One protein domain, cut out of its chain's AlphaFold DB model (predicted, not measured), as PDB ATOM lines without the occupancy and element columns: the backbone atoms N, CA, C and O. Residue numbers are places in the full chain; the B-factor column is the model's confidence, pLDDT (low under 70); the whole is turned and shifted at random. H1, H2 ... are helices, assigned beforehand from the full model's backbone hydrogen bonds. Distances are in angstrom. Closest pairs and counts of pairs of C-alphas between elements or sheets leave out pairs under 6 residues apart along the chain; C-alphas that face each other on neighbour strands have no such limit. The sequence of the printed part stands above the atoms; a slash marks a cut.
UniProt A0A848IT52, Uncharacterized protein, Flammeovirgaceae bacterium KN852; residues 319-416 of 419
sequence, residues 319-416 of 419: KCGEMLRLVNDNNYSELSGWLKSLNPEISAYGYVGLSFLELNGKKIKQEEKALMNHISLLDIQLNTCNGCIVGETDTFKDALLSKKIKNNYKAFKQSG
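What this domain is: This is residues 319 to 416 of the 419 residues of an uncharacterized protein of Flammeovirgaceae bacterium KN852 (UniProt A0A848IT52). Three helices, H1, H2 and H3, form a small bundle with the long H3 at the core; H4 packs on H2 at one side of it, and H6 crosses H3 on another side. Between H4 and the short H5, a long loop, residues 377 to 395, runs out at the edge of the body and back. The printed part has 98 residues with six named helices, in the order H1 to H6, and no named strand; the class is all helix. It is compact, with a radius of gyration of the C-alphas of 12.7 A and spans of 33 by 31 by 21 A.

How they stand to each other: H3, residues 344 to 359, is the longest helix, and its centre is nearest to the mean of the C-alphas, at 2.6 A. H2, residues 332 to 339, touches it, with the closest C-alphas, those of Leu 339 and Gly 350, 4.1 A apart; the two form a helical hairpin at a tilt of 36 degrees, only just steep. H1, residues 319 to 328, touches H3 at a shallow tilt of 24 degrees, the same way; the closest C-alphas, of Met 323 and Gly 353, are 6.0 A apart. H1 and H2 form a helical hairpin too, at a shallow tilt of 26 degrees, with the C-alphas of Leu 326 and Leu 335 closest at 7.1 A. H4, residues 366 to 376, touches H2 at a shallow tilt of 33 degrees, only just short of steep; the closest C-alphas, of Ser 336 and Glu 368, are 6.9 A apart. H4 is close to H3 but not clearly touching, the C-alphas of Tyr 351 and Met 372 being closest at 6.1 A. H6, residues 402 to 414, only just touches H3, through its residues 405 to 409 and residues 352 to 356 of H3; the closest C-alphas, of Phe 356 and Tyr 409, are 6.6 A apart, and the lines stand at 72 degrees, only just about perpendicular. H5, residues 396 to 399, only just touches H4, with the C-alphas of Ser 376 and Lys 397 closest at 5.1 A. H4 and H6 are apart. Every O i to N i+4 pair is within hydrogen-bond range in H1, H2, H3, H4 and H6; H5 is too short for such a pair.

Where its parts are: H3 measures 22.6 A from C-alpha 344 at (301.145, 290.012, 378.139) to C-alpha 359. H6 measures 18.5 A and ends with C-alpha 414 at (301.617, 262.879, 380.343). H4 measures 15.2 A, H1 14.2 A from C-alpha 319 at (297.501, 281.211, 385.710), H2 10.5 A and H5 5.0 A.

The domain as a whole: The two C-alphas farthest apart, of Gln 366 and Cys 388, are 37.3 A apart. The printed part has no cut. The link from H4 to H5, 19 residues, is long; within it residues 385 to 386 pair antiparallel with residues 389 to 390. The mean pLDDT of the printed part is 91.2, and residues 388 to 392 are under 70.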
ATOM      1  N   LYS A 319     298.215 280.920 386.966       93.44
ATOM      2  CA  LYS A 319     297.501 281.211 385.710       93.44
ATOM      3  C   LYS A 319     297.690 280.162 384.620       93.44
ATOM      4  O   LYS A 319     296.791 279.986 383.800       93.44
ATOM      5  N   CYS A 320     298.791 279.415 384.640       95.06
ATOM      6  CA  CYS A 320     298.927 278.224 383.807       95.06
ATOM      7  C   CYS A 320     297.941 277.142 384.265       95.06
ATOM      8  O   CYS A 320     297.193 276.621 383.444       95.06
ATOM      9  N   GLY A 321     297.878 276.860 385.572       94.81
ATOM     10  CA  GLY A 321     296.931 275.898 386.146       94.81
ATOM     11  C   GLY A 321     295.476 276.234 385.811       94.81
ATOM     12  O   GLY A 321     294.706 275.368 385.395       94.81
ATOM     13  N   GLU A 322     295.109 277.510 385.907       95.94
ATOM     14  CA  GLU A 322     293.778 277.978 385.527       95.94
ATOM     15  C   GLU A 322     293.507 277.842 384.020       95.94
ATOM     16  O   GLU A 322     292.446 277.344 383.650       95.94
ATOM     17  N   MET A 323     294.466 278.185 383.154       97.62
ATOM     18  CA  MET A 323     294.356 277.938 381.710       97.62
ATOM     19  C   MET A 323     294.115 276.453 381.407       97.62
ATOM     20  O   MET A 323     293.232 276.128 380.617       97.62
ATOM     21  N   LEU A 324     294.851 275.547 382.061       97.62
ATOM     22  CA  LEU A 324     294.706 274.098 381.875       97.62
ATOM     23  C   LEU A 324     293.310 273.613 382.292       97.62
ATOM     24  O   LEU A 324     292.688 272.836 381.567       97.62
ATOM     25  N   ARG A 325     292.775 274.129 383.406       97.62
ATOM     26  CA  ARG A 325     291.387 273.880 383.822       97.62
ATOM     27  C   ARG A 325     290.390 274.359 382.761       97.62
ATOM     28  O   ARG A 325     289.529 273.586 382.363       97.62
ATOM     29  N   LEU A 326     290.553 275.574 382.233       98.12
ATOM     30  CA  LEU A 326     289.687 276.107 381.171       98.12
ATOM     31  C   LEU A 326     289.742 275.269 379.885       98.12
ATOM     32  O   LEU A 326     288.727 275.121 379.201       98.12
ATOM     33  N   VAL A 327     290.906 274.700 379.553       98.25
ATOM     34  CA  VAL A 327     291.057 273.764 378.427       98.25
ATOM     35  C   VAL A 327     290.284 272.468 378.685       98.25
ATOM     36  O   VAL A 327     289.542 272.036 377.802       98.25
ATOM     37  N   ASN A 328     290.414 271.876 379.878       97.94
ATOM     38  CA  ASN A 328     289.683 270.662 380.267       97.94
ATOM     39  C   ASN A 328     288.162 270.883 380.272       97.94
ATOM     40  O   ASN A 328     287.416 270.040 379.777       97.94
ATOM     41  N   ASP A 329     287.717 272.050 380.735       97.88
ATOM     42  CA  ASP A 329     286.307 272.457 380.755       97.88
ATOM     43  C   ASP A 329     285.793 272.894 379.369       97.88
ATOM     44  O   ASP A 329     284.635 273.288 379.206       97.88
ATOM     45  N   ASN A 330     286.644 272.845 378.337       97.06
ATOM     46  CA  ASN A 330     286.343 273.272 376.973       97.06
ATOM     47  C   ASN A 330     285.852 274.740 376.872       97.06
ATOM     48  O   ASN A 330     285.119 275.111 375.937       97.06
ATOM     49  N   ASN A 331     286.268 275.594 377.814       97.38
ATOM     50  CA  ASN A 331     285.804 276.971 377.985       97.38
ATOM     51  C   ASN A 331     286.503 277.937 377.013       97.38
ATOM     52  O   ASN A 331     287.418 278.694 377.337       97.38
ATOM     53  N   TYR A 332     286.037 277.908 375.768       96.56
ATOM     54  CA  TYR A 332     286.552 278.747 374.685       96.56
ATOM     55  C   TYR A 332     286.337 280.246 374.914       96.56
ATOM     56  O   TYR A 332     287.187 281.046 374.532       96.56
ATOM     57  N   SER A 333     285.197 280.632 375.497       93.69
ATOM     58  CA  SER A 333     284.840 282.046 375.656       93.69
ATOM     59  C   SER A 333     285.831 282.760 376.563       93.69
ATOM     60  O   SER A 333     286.287 283.855 376.243       93.69
ATOM     61  N   GLU A 334     286.201 282.120 377.670       93.44
ATOM     62  CA  GLU A 334     287.124 282.698 378.636       93.44
ATOM     63  C   GLU A 334     288.555 282.761 378.095       93.44
ATOM     64  O   GLU A 334     289.186 283.811 378.175       93.44
ATOM     65  N   LEU A 335     289.026 281.705 377.422       96.06
ATOM     66  CA  LEU A 335     290.342 281.696 376.768       96.06
ATOM     67  C   LEU A 335     290.444 282.721 375.622       96.06
ATOM     68  O   LEU A 335     291.475 283.377 375.472       96.06
ATOM     69  N   SER A 336     289.371 282.913 374.846       93.19
ATOM     70  CA  SER A 336     289.279 284.008 373.863       93.19
ATOM     71  C   SER A 336     289.300 285.380 374.547       93.19
ATOM     72  O   SER A 336     289.940 286.308 374.052       93.19
ATOM     73  N   GLY A 337     288.674 285.513 375.720       88.25
ATOM     74  CA  GLY A 337     288.785 286.705 376.563       88.25
ATOM     75  C   GLY A 337     290.221 286.974 377.023       88.25
ATOM     76  O   GLY A 337     290.700 288.101 376.914       88.25
ATOM     77  N   TRP A 338     290.939 285.939 377.467       92.69
ATOM     78  CA  TRP A 338     292.333 286.050 377.907       92.69
ATOM     79  C   TRP A 338     293.260 286.489 376.776       92.69
ATOM     80  O   TRP A 338     294.059 287.398 376.981       92.69
ATOM     81  N   LEU A 339     293.090 285.940 375.565       92.00
ATOM     82  CA  LEU A 339     293.840 286.345 374.364       92.00
ATOM     83  C   LEU A 339     293.738 287.859 374.094       92.00
ATOM     84  O   LEU A 339     294.637 288.469 373.520       92.00
ATOM     85  N   LYS A 340     292.631 288.485 374.503       85.88
ATOM     86  CA  LYS A 340     292.369 289.913 374.290       85.88
ATOM     87  C   LYS A 340     292.970 290.807 375.380       85.88
ATOM     88  O   LYS A 340     292.946 292.028 375.202       85.88
ATOM     89  N   SER A 341     293.522 290.235 376.453       85.81
ATOM     90  CA  SER A 341     294.124 290.965 377.576       85.81
ATOM     91  C   SER A 341     295.241 291.920 377.132       85.81
ATOM     92  O   SER A 341     295.951 291.655 376.160       85.81
ATOM     93  N   LEU A 342     295.391 293.044 377.845       81.88
ATOM     94  CA  LEU A 342     296.570 293.910 377.732       81.88
ATOM     95  C   LEU A 342     297.724 293.434 378.611       81.88
ATOM     96  O   LEU A 342     298.849 293.889 378.418       81.88
ATOM     97  N   ASN A 343     297.460 292.550 379.575       88.81
ATOM     98  CA  ASN A 343     298.520 291.872 380.290       88.81
ATOM     99  C   ASN A 343     299.163 290.820 379.355       88.81
ATOM    100  O   ASN A 343     298.459 289.908 378.899       88.81
ATOM    101  N   PRO A 344     300.476 290.917 379.071       91.81
ATOM    102  CA  PRO A 344     301.145 290.012 378.139       91.81
ATOM    103  C   PRO A 344     301.081 288.540 378.550       91.81
ATOM    104  O   PRO A 344     300.832 287.680 377.708       91.81
ATOM    105  N   GLU A 345     301.245 288.234 379.836       93.94
ATOM    106  CA  GLU A 345     301.233 286.858 380.339       93.94
ATOM    107  C   GLU A 345     299.851 286.210 380.211       93.94
ATOM    108  O   GLU A 345     299.741 285.068 379.765       93.94
ATOM    109  N   ILE A 346     298.782 286.935 380.554       94.38
ATOM    110  CA  ILE A 346     297.404 286.452 380.385       94.38
ATOM    111  C   ILE A 346     297.082 286.255 378.902       94.38
ATOM    112  O   ILE A 346     296.510 285.229 378.528       94.38
ATOM    113  N   SER A 347     297.504 287.188 378.045       93.50
ATOM    114  CA  SER A 347     297.363 287.067 376.590       93.50
ATOM    115  C   SER A 347     298.098 285.838 376.037       93.50
ATOM    116  O   SER A 347     297.526 285.063 375.262       93.50
ATOM    117  N   ALA A 348     299.319 285.575 376.518       95.81
ATOM    118  CA  ALA A 348     300.088 284.379 376.181       95.81
ATOM    119  C   ALA A 348     299.360 283.094 376.608       95.81
ATOM    120  O   ALA A 348     299.263 282.149 375.824       95.81
ATOM    121  N   TYR A 349     298.800 283.048 377.821       97.06
ATOM    122  CA  TYR A 349     298.012 281.895 378.265       97.06
ATOM    123  C   TYR A 349     296.723 281.716 377.454       97.06
ATOM    124  O   TYR A 349     296.377 280.580 377.133       97.06
ATOM    125  N   GLY A 350     296.056 282.801 377.052       96.75
ATOM    126  CA  GLY A 350     294.926 282.748 376.120       96.75
ATOM    127  C   GLY A 350     295.310 282.114 374.780       96.75
ATOM    128  O   GLY A 350     294.634 281.197 374.310       96.75
ATOM    129  N   TYR A 351     296.447 282.522 374.203       97.81
ATOM    130  CA  TYR A 351     297.005 281.910 372.991       97.81
ATOM    131  C   TYR A 351     297.243 280.406 373.178       97.81
ATOM    132  O   TYR A 351     296.821 279.590 372.350       97.81
ATOM    133  N   VAL A 352     297.940 280.024 374.252       97.81
ATOM    134  CA  VAL A 352     298.303 278.622 374.510       97.81
ATOM    135  C   VAL A 352     297.051 277.774 374.729       97.81
ATOM    136  O   VAL A 352     296.926 276.716 374.116       97.81
ATOM    137  N   GLY A 353     296.093 278.252 375.525       98.06
ATOM    138  CA  GLY A 353     294.849 277.537 375.793       98.06
ATOM    139  C   GLY A 353     294.000 277.335 374.538       98.06
ATOM    140  O   GLY A 353     293.528 276.226 374.290       98.06
ATOM    141  N   LEU A 354     293.867 278.353 373.681       98.44
ATOM    142  CA  LEU A 354     293.186 278.199 372.388       98.44
ATOM    143  C   LEU A 354     293.917 277.214 371.466       98.44
ATOM    144  O   LEU A 354     293.270 276.407 370.800       98.44
ATOM    145  N   SER A 355     295.252 277.224 371.472       98.25
ATOM    146  CA  SER A 355     296.053 276.240 370.733       98.25
ATOM    147  C   SER A 355     295.815 274.814 371.243       98.25
ATOM    148  O   SER A 355     295.732 273.879 370.451       98.25
ATOM    149  N   PHE A 356     295.677 274.626 372.557       98.38
ATOM    150  CA  PHE A 356     295.375 273.319 373.149       98.38
ATOM    151  C   PHE A 356     293.951 272.861 372.822       98.38
ATOM    152  O   PHE A 356     293.755 271.699 372.477       98.38
ATOM    153  N   LEU A 357     292.970 273.769 372.837       98.25
ATOM    154  CA  LEU A 357     291.619 273.469 372.362       98.25
ATOM    155  C   LEU A 357     291.615 273.051 370.883       98.25
ATOM    156  O   LEU A 357     290.906 272.111 370.524       98.25
ATOM    157  N   GLU A 358     292.422 273.691 370.033       97.69
ATOM    158  CA  GLU A 358     292.575 273.286 368.629       97.69
ATOM    159  C   GLU A 358     293.180 271.882 368.496       97.69
ATOM    160  O   GLU A 358     292.690 271.075 367.705       97.69
ATOM    161  N   LEU A 359     294.185 271.548 369.314       96.94
ATOM    162  CA  LEU A 359     294.756 270.196 369.386       96.94
ATOM    163  C   LEU A 359     293.749 269.150 369.897       96.94
ATOM    164  O   LEU A 359     293.835 267.990 369.495       96.94
ATOM    165  N   ASN A 360     292.769 269.561 370.705       96.50
ATOM    166  CA  ASN A 360     291.615 268.750 371.112       96.50
ATOM    167  C   ASN A 360     290.508 268.680 370.035       96.50
ATOM    168  O   ASN A 360     289.446 268.109 370.277       96.50
ATOM    169  N   GLY A 361     290.720 269.261 368.851       96.75
ATOM    170  CA  GLY A 361     289.776 269.234 367.731       96.75
ATOM    171  C   GLY A 361     288.748 270.370 367.721       96.75
ATOM    172  O   GLY A 361     287.864 270.387 366.861       96.75
ATOM    173  N   LYS A 362     288.839 271.347 368.634       96.81
ATOM    174  CA  LYS A 362     287.943 272.511 368.632       96.81
ATOM    175  C   LYS A 362     288.318 273.486 367.521       96.81
ATOM    176  O   LYS A 362     289.455 273.934 367.408       96.81
ATOM    177  N   LYS A 363     287.333 273.890 366.723       96.75
ATOM    178  CA  LYS A 363     287.532 274.903 365.684       96.75
ATOM    179  C   LYS A 363     287.679 276.296 366.307       96.75
ATOM    180  O   LYS A 363     286.729 276.814 366.890       96.75
ATOM    181  N   ILE A 364     288.842 276.919 366.127       97.06
ATOM    182  CA  ILE A 364     289.100 278.315 366.518       97.06
ATOM    183  C   ILE A 364     288.602 279.250 365.409       97.06
ATOM    184  O   ILE A 364     288.875 279.001 364.228       97.06
ATOM    185  N   LYS A 365     287.843 280.301 365.759       94.69
ATOM    186  CA  LYS A 365     287.337 281.256 364.759       94.69
ATOM    187  C   LYS A 365     288.485 282.079 364.158       94.69
ATOM    188  O   LYS A 365     289.570 282.190 364.725       94.69
ATOM    189  N   GLN A 366     288.235 282.646 362.978       92.56
ATOM    190  CA  GLN A 366     289.260 283.355 362.207       92.56
ATOM    191  C   GLN A 366     289.737 284.646 362.877       92.56
ATOM    192  O   GLN A 366     290.910 284.985 362.758       92.56
ATOM    193  N   GLU A 367     288.862 285.334 363.612       88.19
ATOM    194  CA  GLU A 367     289.210 286.549 364.356       88.19
ATOM    195  C   GLU A 367     290.258 286.256 365.439       88.19
ATOM    196  O   GLU A 367     291.295 286.916 365.494       88.19
ATOM    197  N   GLU A 368     290.056 285.206 366.242       92.75
ATOM    198  CA  GLU A 368     291.043 284.759 367.226       92.75
ATOM    199  C   GLU A 368     292.330 284.268 366.557       92.75
ATOM    200  O   GLU A 368     293.408 284.598 367.040       92.75
ATOM    201  N   LYS A 369     292.263 283.555 365.421       94.56
ATOM    202  CA  LYS A 369     293.475 283.153 364.677       94.56
ATOM    203  C   LYS A 369     294.282 284.353 364.183       94.56
ATOM    204  O   LYS A 369     295.509 284.340 364.263       94.56
ATOM    205  N   ALA A 370     293.611 285.394 363.694       91.19
ATOM    206  CA  ALA A 370     294.267 286.625 363.273       91.19
ATOM    207  C   ALA A 370     294.952 287.327 364.457       91.19
ATOM    208  O   ALA A 370     296.097 287.763 364.333       91.19
ATOM    209  N   LEU A 371     294.288 287.380 365.617       89.81
ATOM    210  CA  LEU A 371     294.857 287.957 366.834       89.81
ATOM    211  C   LEU A 371     296.028 287.126 367.381       89.81
ATOM    212  O   LEU A 371     297.055 287.695 367.742       89.81
ATOM    213  N   MET A 372     295.921 285.796 367.374       94.50
ATOM    214  CA  MET A 372     297.020 284.889 367.717       94.50
ATOM    215  C   MET A 372     298.243 285.163 366.833       94.50
ATOM    216  O   MET A 372     299.333 285.403 367.351       94.50
ATOM    217  N   ASN A 373     298.067 285.212 365.508       93.06
ATOM    218  CA  ASN A 373     299.161 285.516 364.583       93.06
ATOM    219  C   ASN A 373     299.810 286.872 364.888       93.06
ATOM    220  O   ASN A 373     301.032 286.954 364.950       93.06
ATOM    221  N   HIS A 374     299.008 287.911 365.135       90.25
ATOM    222  CA  HIS A 374     299.513 289.228 365.531       90.25
ATOM    223  C   HIS A 374     300.353 289.162 366.815       90.25
ATOM    224  O   HIS A 374     301.501 289.593 366.799       90.25
ATOM    225  N   ILE A 375     299.826 288.565 367.892       91.00
ATOM    226  CA  ILE A 375     300.518 288.469 369.190       91.00
ATOM    227  C   ILE A 375     301.839 287.706 369.071       91.00
ATOM    228  O   ILE A 375     302.846 288.135 369.623       91.00
ATOM    229  N   SER A 376     301.870 286.612 368.304       92.88
ATOM    230  CA  SER A 376     303.084 285.801 368.121       92.88
ATOM    231  C   SER A 376     304.240 286.531 367.423       92.88
ATOM    232  O   SER A 376     305.369 286.044 367.440       92.88
ATOM    233  N   LEU A 377     303.963 287.680 366.802       90.88
ATOM    234  CA  LEU A 377     304.946 288.514 366.112       90.88
ATOM    235  C   LEU A 377     305.382 289.733 366.935       90.88
ATOM    236  O   LEU A 377     306.263 290.467 366.491       90.88
ATOM    237  N   LEU A 378     304.772 289.968 368.100       89.81
ATOM    238  CA  LEU A 378     305.123 291.085 368.967       89.81
ATOM    239  C   LEU A 378     306.465 290.836 369.661       89.81
ATOM    240  O   LEU A 378     306.706 289.762 370.213       89.81
ATOM    241  N   ASP A 379     307.302 291.868 369.699       90.62
ATOM    242  CA  ASP A 379     308.578 291.873 370.422       90.62
ATOM    243  C   ASP A 379     308.388 292.324 371.879       90.62
ATOM    244  O   ASP A 379     309.023 293.255 372.364       90.62
ATOM    245  N   ILE A 380     307.414 291.718 372.562       90.81
ATOM    246  CA  ILE A 380     307.117 292.008 373.971       90.81
ATOM    247  C   ILE A 380     307.718 290.891 374.813       90.81
ATOM    248  O   ILE A 380     307.417 289.712 374.601       90.81
ATOM    249  N   GLN A 381     308.557 291.276 375.771       91.38
ATOM    250  CA  GLN A 381     309.120 290.380 376.775       91.38
ATOM    251  C   GLN A 381     308.041 289.945 377.763       91.38
ATOM    252  O   GLN A 381     307.212 290.751 378.187       91.38
ATOM    253  N   LEU A 382     308.051 288.668 378.130       90.94
ATOM    254  CA  LEU A 382     307.177 288.108 379.153       90.94
ATOM    255  C   LEU A 382     307.939 287.996 380.477       90.94
ATOM    256  O   LEU A 382     309.119 287.645 380.494       90.94
ATOM    257  N   ASN A 383     307.243 288.212 381.592       89.69
ATOM    258  CA  ASN A 383     307.732 287.843 382.913       89.69
ATOM    259  C   ASN A 383     307.702 286.316 383.026       89.69
ATOM    260  O   ASN A 383     306.705 285.717 383.440       89.69
ATOM    261  N   THR A 384     308.767 285.676 382.555       86.62
ATOM    262  CA  THR A 384     308.837 284.228 382.450       86.62
ATOM    263  C   THR A 384     309.388 283.577 383.702       86.62
ATOM    264  O   THR A 384     310.136 284.162 384.485       86.62
ATOM    265  N   CYS A 385     309.024 282.312 383.854       83.69
ATOM    266  CA  CYS A 385     309.686 281.400 384.758       83.69
ATOM    267  C   CYS A 385     310.156 280.158 383.991       83.69
ATOM    268  O   CYS A 385     309.379 279.504 383.287       83.69
ATOM    269  N   ASN A 386     311.444 279.843 384.138       70.00
ATOM    270  CA  ASN A 386     312.100 278.692 383.526       70.00
ATOM    271  C   ASN A 386     312.893 277.930 384.600       70.00
ATOM    272  O   ASN A 386     314.022 278.286 384.947       70.00
ATOM    273  N   GLY A 387     312.271 276.905 385.188       72.19
ATOM    274  CA  GLY A 387     312.831 276.203 386.344       72.19
ATOM    275  C   GLY A 387     312.897 277.114 387.574       72.19
ATOM    276  O   GLY A 387     311.865 277.602 388.031       72.19
ATOM    277  N   CYS A 388     314.098 277.338 388.116       60.78
ATOM    278  CA  CYS A 388     314.319 278.188 389.297       60.78
ATOM    279  C   CYS A 388     314.564 279.673 388.969       60.78
ATOM    280  O   CYS A 388     314.780 280.457 389.889       60.78
ATOM    281  N   ILE A 389     314.584 280.054 387.688       60.28
ATOM    282  CA  ILE A 389     314.851 281.430 387.256       60.28
ATOM    283  C   ILE A 389     313.519 282.106 386.928       60.28
ATOM    284  O   ILE A 389     312.744 281.582 386.126       60.28
ATOM    285  N   VAL A 390     313.273 283.257 387.558       60.66
ATOM    286  CA  VAL A 390     312.111 284.134 387.342       60.66
ATOM    287  C   VAL A 390     312.630 285.530 387.004       60.66
ATOM    288  O   VAL A 390     313.588 285.983 387.630       60.66
ATOM    289  N   GLY A 391     312.003 286.196 386.035       63.38
ATOM    290  CA  GLY A 391     312.430 287.503 385.527       63.38
ATOM    291  C   GLY A 391     312.978 287.381 384.104       63.38
ATOM    292  O   GLY A 391     313.918 286.632 383.865       63.38
ATOM    293  N   GLU A 392     312.302 288.064 383.178       64.56
ATOM    294  CA  GLU A 392     312.483 288.151 381.715       64.56
ATOM    295  C   GLU A 392     313.524 287.240 381.040       64.56
ATOM    296  O   GLU A 392     314.724 287.510 381.050       64.56
ATOM    297  N   THR A 393     313.046 286.227 380.305       70.06
ATOM    298  CA  THR A 393     313.898 285.443 379.389       70.06
ATOM    299  C   THR A 393     313.365 285.325 377.965       70.06
ATOM    300  O   THR A 393     314.167 285.237 377.040       70.06
ATOM    301  N   ASP A 394     312.042 285.326 377.766       85.75
ATOM    302  CA  ASP A 394     311.441 285.018 376.464       85.75
ATOM    303  C   ASP A 394     310.540 286.164 375.988       85.75
ATOM    304  O   ASP A 394     309.758 286.731 376.756       85.75
ATOM    305  N   THR A 395     310.587 286.451 374.689       91.00
ATOM    306  CA  THR A 395     309.562 287.261 374.018       91.00
ATOM    307  C   THR A 395     308.330 286.411 373.693       91.00
ATOM    308  O   THR A 395     308.391 285.177 373.720       91.00
ATOM    309  N   PHE A 396     307.210 287.029 373.298       92.06
ATOM    310  CA  PHE A 396     306.086 286.281 372.709       92.06
ATOM    311  C   PHE A 396     306.534 285.353 371.576       92.06
ATOM    312  O   PHE A 396     306.093 284.204 371.512       92.06
ATOM    313  N   LYS A 397     307.427 285.830 370.704       91.31
ATOM    314  CA  LYS A 397     307.935 285.064 369.564       91.31
ATOM    315  C   LYS A 397     308.637 283.777 370.000       91.31
ATOM    316  O   LYS A 397     308.441 282.740 369.371       91.31
ATOM    317  N   ASP A 398     309.403 283.829 371.084       89.81
ATOM    318  CA  ASP A 398     310.129 282.672 371.618       89.81
ATOM    319  C   ASP A 398     309.207 281.741 372.420       89.81
ATOM    320  O   ASP A 398     309.275 280.509 372.321       89.81
ATOM    321  N   ALA A 399     308.305 282.329 373.206       89.88
ATOM    322  CA  ALA A 399     307.381 281.621 374.079       89.88
ATOM    323  C   ALA A 399     306.281 280.866 373.312       89.88
ATOM    324  O   ALA A 399     305.895 279.766 373.719       89.88
ATOM    325  N   LEU A 400     305.800 281.425 372.197       93.94
ATOM    326  CA  LEU A 400     304.630 280.938 371.458       93.94
ATOM    327  C   LEU A 400     304.973 280.118 370.204       93.94
ATOM    328  O   LEU A 400     304.111 279.869 369.361       93.94
ATOM    329  N   LEU A 401     306.212 279.633 370.074       93.00
ATOM    330  CA  LEU A 401     306.596 278.751 368.969       93.00
ATOM    331  C   LEU A 401     305.724 277.487 368.931       93.00
ATOM    332  O   LEU A 401     305.651 276.735 369.907       93.00
ATOM    333  N   SER A 402     305.167 277.157 367.762       93.00
ATOM    334  CA  SER A 402     304.271 276.001 367.594       93.00
ATOM    335  C   SER A 402     304.890 274.680 368.070       93.00
ATOM    336  O   SER A 402     304.190 273.815 368.596       93.00
ATOM    337  N   LYS A 403     306.211 274.508 367.911       93.12
ATOM    338  CA  LYS A 403     306.942 273.336 368.425       93.12
ATOM    339  C   LYS A 403     306.927 273.288 369.957       93.12
ATOM    340  O   LYS A 403     306.664 272.228 370.520       93.12
ATOM    341  N   LYS A 404     307.173 274.425 370.621       91.69
ATOM    342  CA  LYS A 404     307.166 274.556 372.086       91.69
ATOM    343  C   LYS A 404     305.766 274.280 372.635       91.69
ATOM    344  O   LYS A 404     305.618 273.432 373.504       91.69
ATOM    345  N   ILE A 405     304.734 274.864 372.025       95.06
ATOM    346  CA  ILE A 405     303.327 274.632 372.393       95.06
ATOM    347  C   ILE A 405     302.954 273.148 372.286       95.06
ATOM    348  O   ILE A 405     302.421 272.580 373.238       95.06
ATOM    349  N   LYS A 406     303.285 272.480 371.172       95.94
ATOM    350  CA  LYS A 406     303.012 271.041 370.999       95.94
ATOM    351  C   LYS A 406     303.747 270.171 372.020       95.94
ATOM    352  O   LYS A 406     303.194 269.170 372.470       95.94
ATOM    353  N   ASN A 407     304.978 270.529 372.379       93.75
ATOM    354  CA  ASN A 407     305.736 269.813 373.405       93.75
ATOM    355  C   ASN A 407     305.105 269.997 374.791       93.75
ATOM    356  O   ASN A 407     304.907 269.013 375.497       93.75
ATOM    357  N   ASN A 408     304.721 271.226 375.137       93.12
ATOM    358  CA  ASN A 408     304.057 271.540 376.401       93.12
ATOM    359  C   ASN A 408     302.720 270.801 376.529       93.12
ATOM    360  O   ASN A 408     302.459 270.185 377.555       93.12
ATOM    361  N   TYR A 409     301.912 270.783 375.464       96.44
ATOM    362  CA  TYR A 409     300.659 270.025 375.416       96.44
ATOM    363  C   TYR A 409     300.870 268.540 375.750       96.44
ATOM    364  O   TYR A 409     300.181 267.983 376.606       96.44
ATOM    365  N   LYS A 410     301.866 267.901 375.118       95.81
ATOM    366  CA  LYS A 410     302.216 266.499 375.399       95.81
ATOM    367  C   LYS A 410     302.660 266.302 376.846       95.81
ATOM    368  O   LYS A 410     302.231 265.339 377.473       95.81
ATOM    369  N   ALA A 411     303.487 267.204 377.371       92.69
ATOM    370  CA  ALA A 411     303.972 267.125 378.744       92.69
ATOM    371  C   ALA A 411     302.821 267.233 379.760       92.69
ATOM    372  O   ALA A 411     302.756 266.433 380.691       92.69
ATOM    373  N   PHE A 412     301.866 268.145 379.552       95.19
ATOM    374  CA  PHE A 412     300.687 268.274 380.415       95.19
ATOM    375  C   PHE A 412     299.742 267.069 380.338       95.19
ATOM    376  O   PHE A 412     299.224 266.641 381.365       95.19
ATOM    377  N   LYS A 413     299.568 266.467 379.153       94.62
ATOM    378  CA  LYS A 413     298.845 265.191 379.002       94.62
ATOM    379  C   LYS A 413     299.523 264.059 379.780       94.62
ATOM    380  O   LYS A 413     298.863 263.326 380.503       94.62
ATOM    381  N   GLN A 414     300.845 263.929 379.662       93.75
ATOM    382  CA  GLN A 414     301.617 262.879 380.343       93.75
ATOM    383  C   GLN A 414     301.622 263.027 381.868       93.75
ATOM    384  O   GLN A 414     301.687 262.031 382.579       93.75
ATOM    385  N   SER A 415     301.555 264.261 382.363       90.69
ATOM    386  CA  SER A 415     301.543 264.577 383.795       90.69
ATOM    387  C   SER A 415     300.136 264.649 384.400       90.69
ATOM    388  O   SER A 415     300.008 264.942 385.584       90.69
ATOM    389  N   GLY A 416     299.085 264.370 383.620       93.06
ATOM    390  CA  GLY A 416     297.701 264.316 384.107       93.06
ATOM    391  C   GLY A 416     297.041 265.676 384.346       93.06
ATOM    392  O   GLY A 416     295.964 265.734 384.928       93.06
TER     393      GLY A 416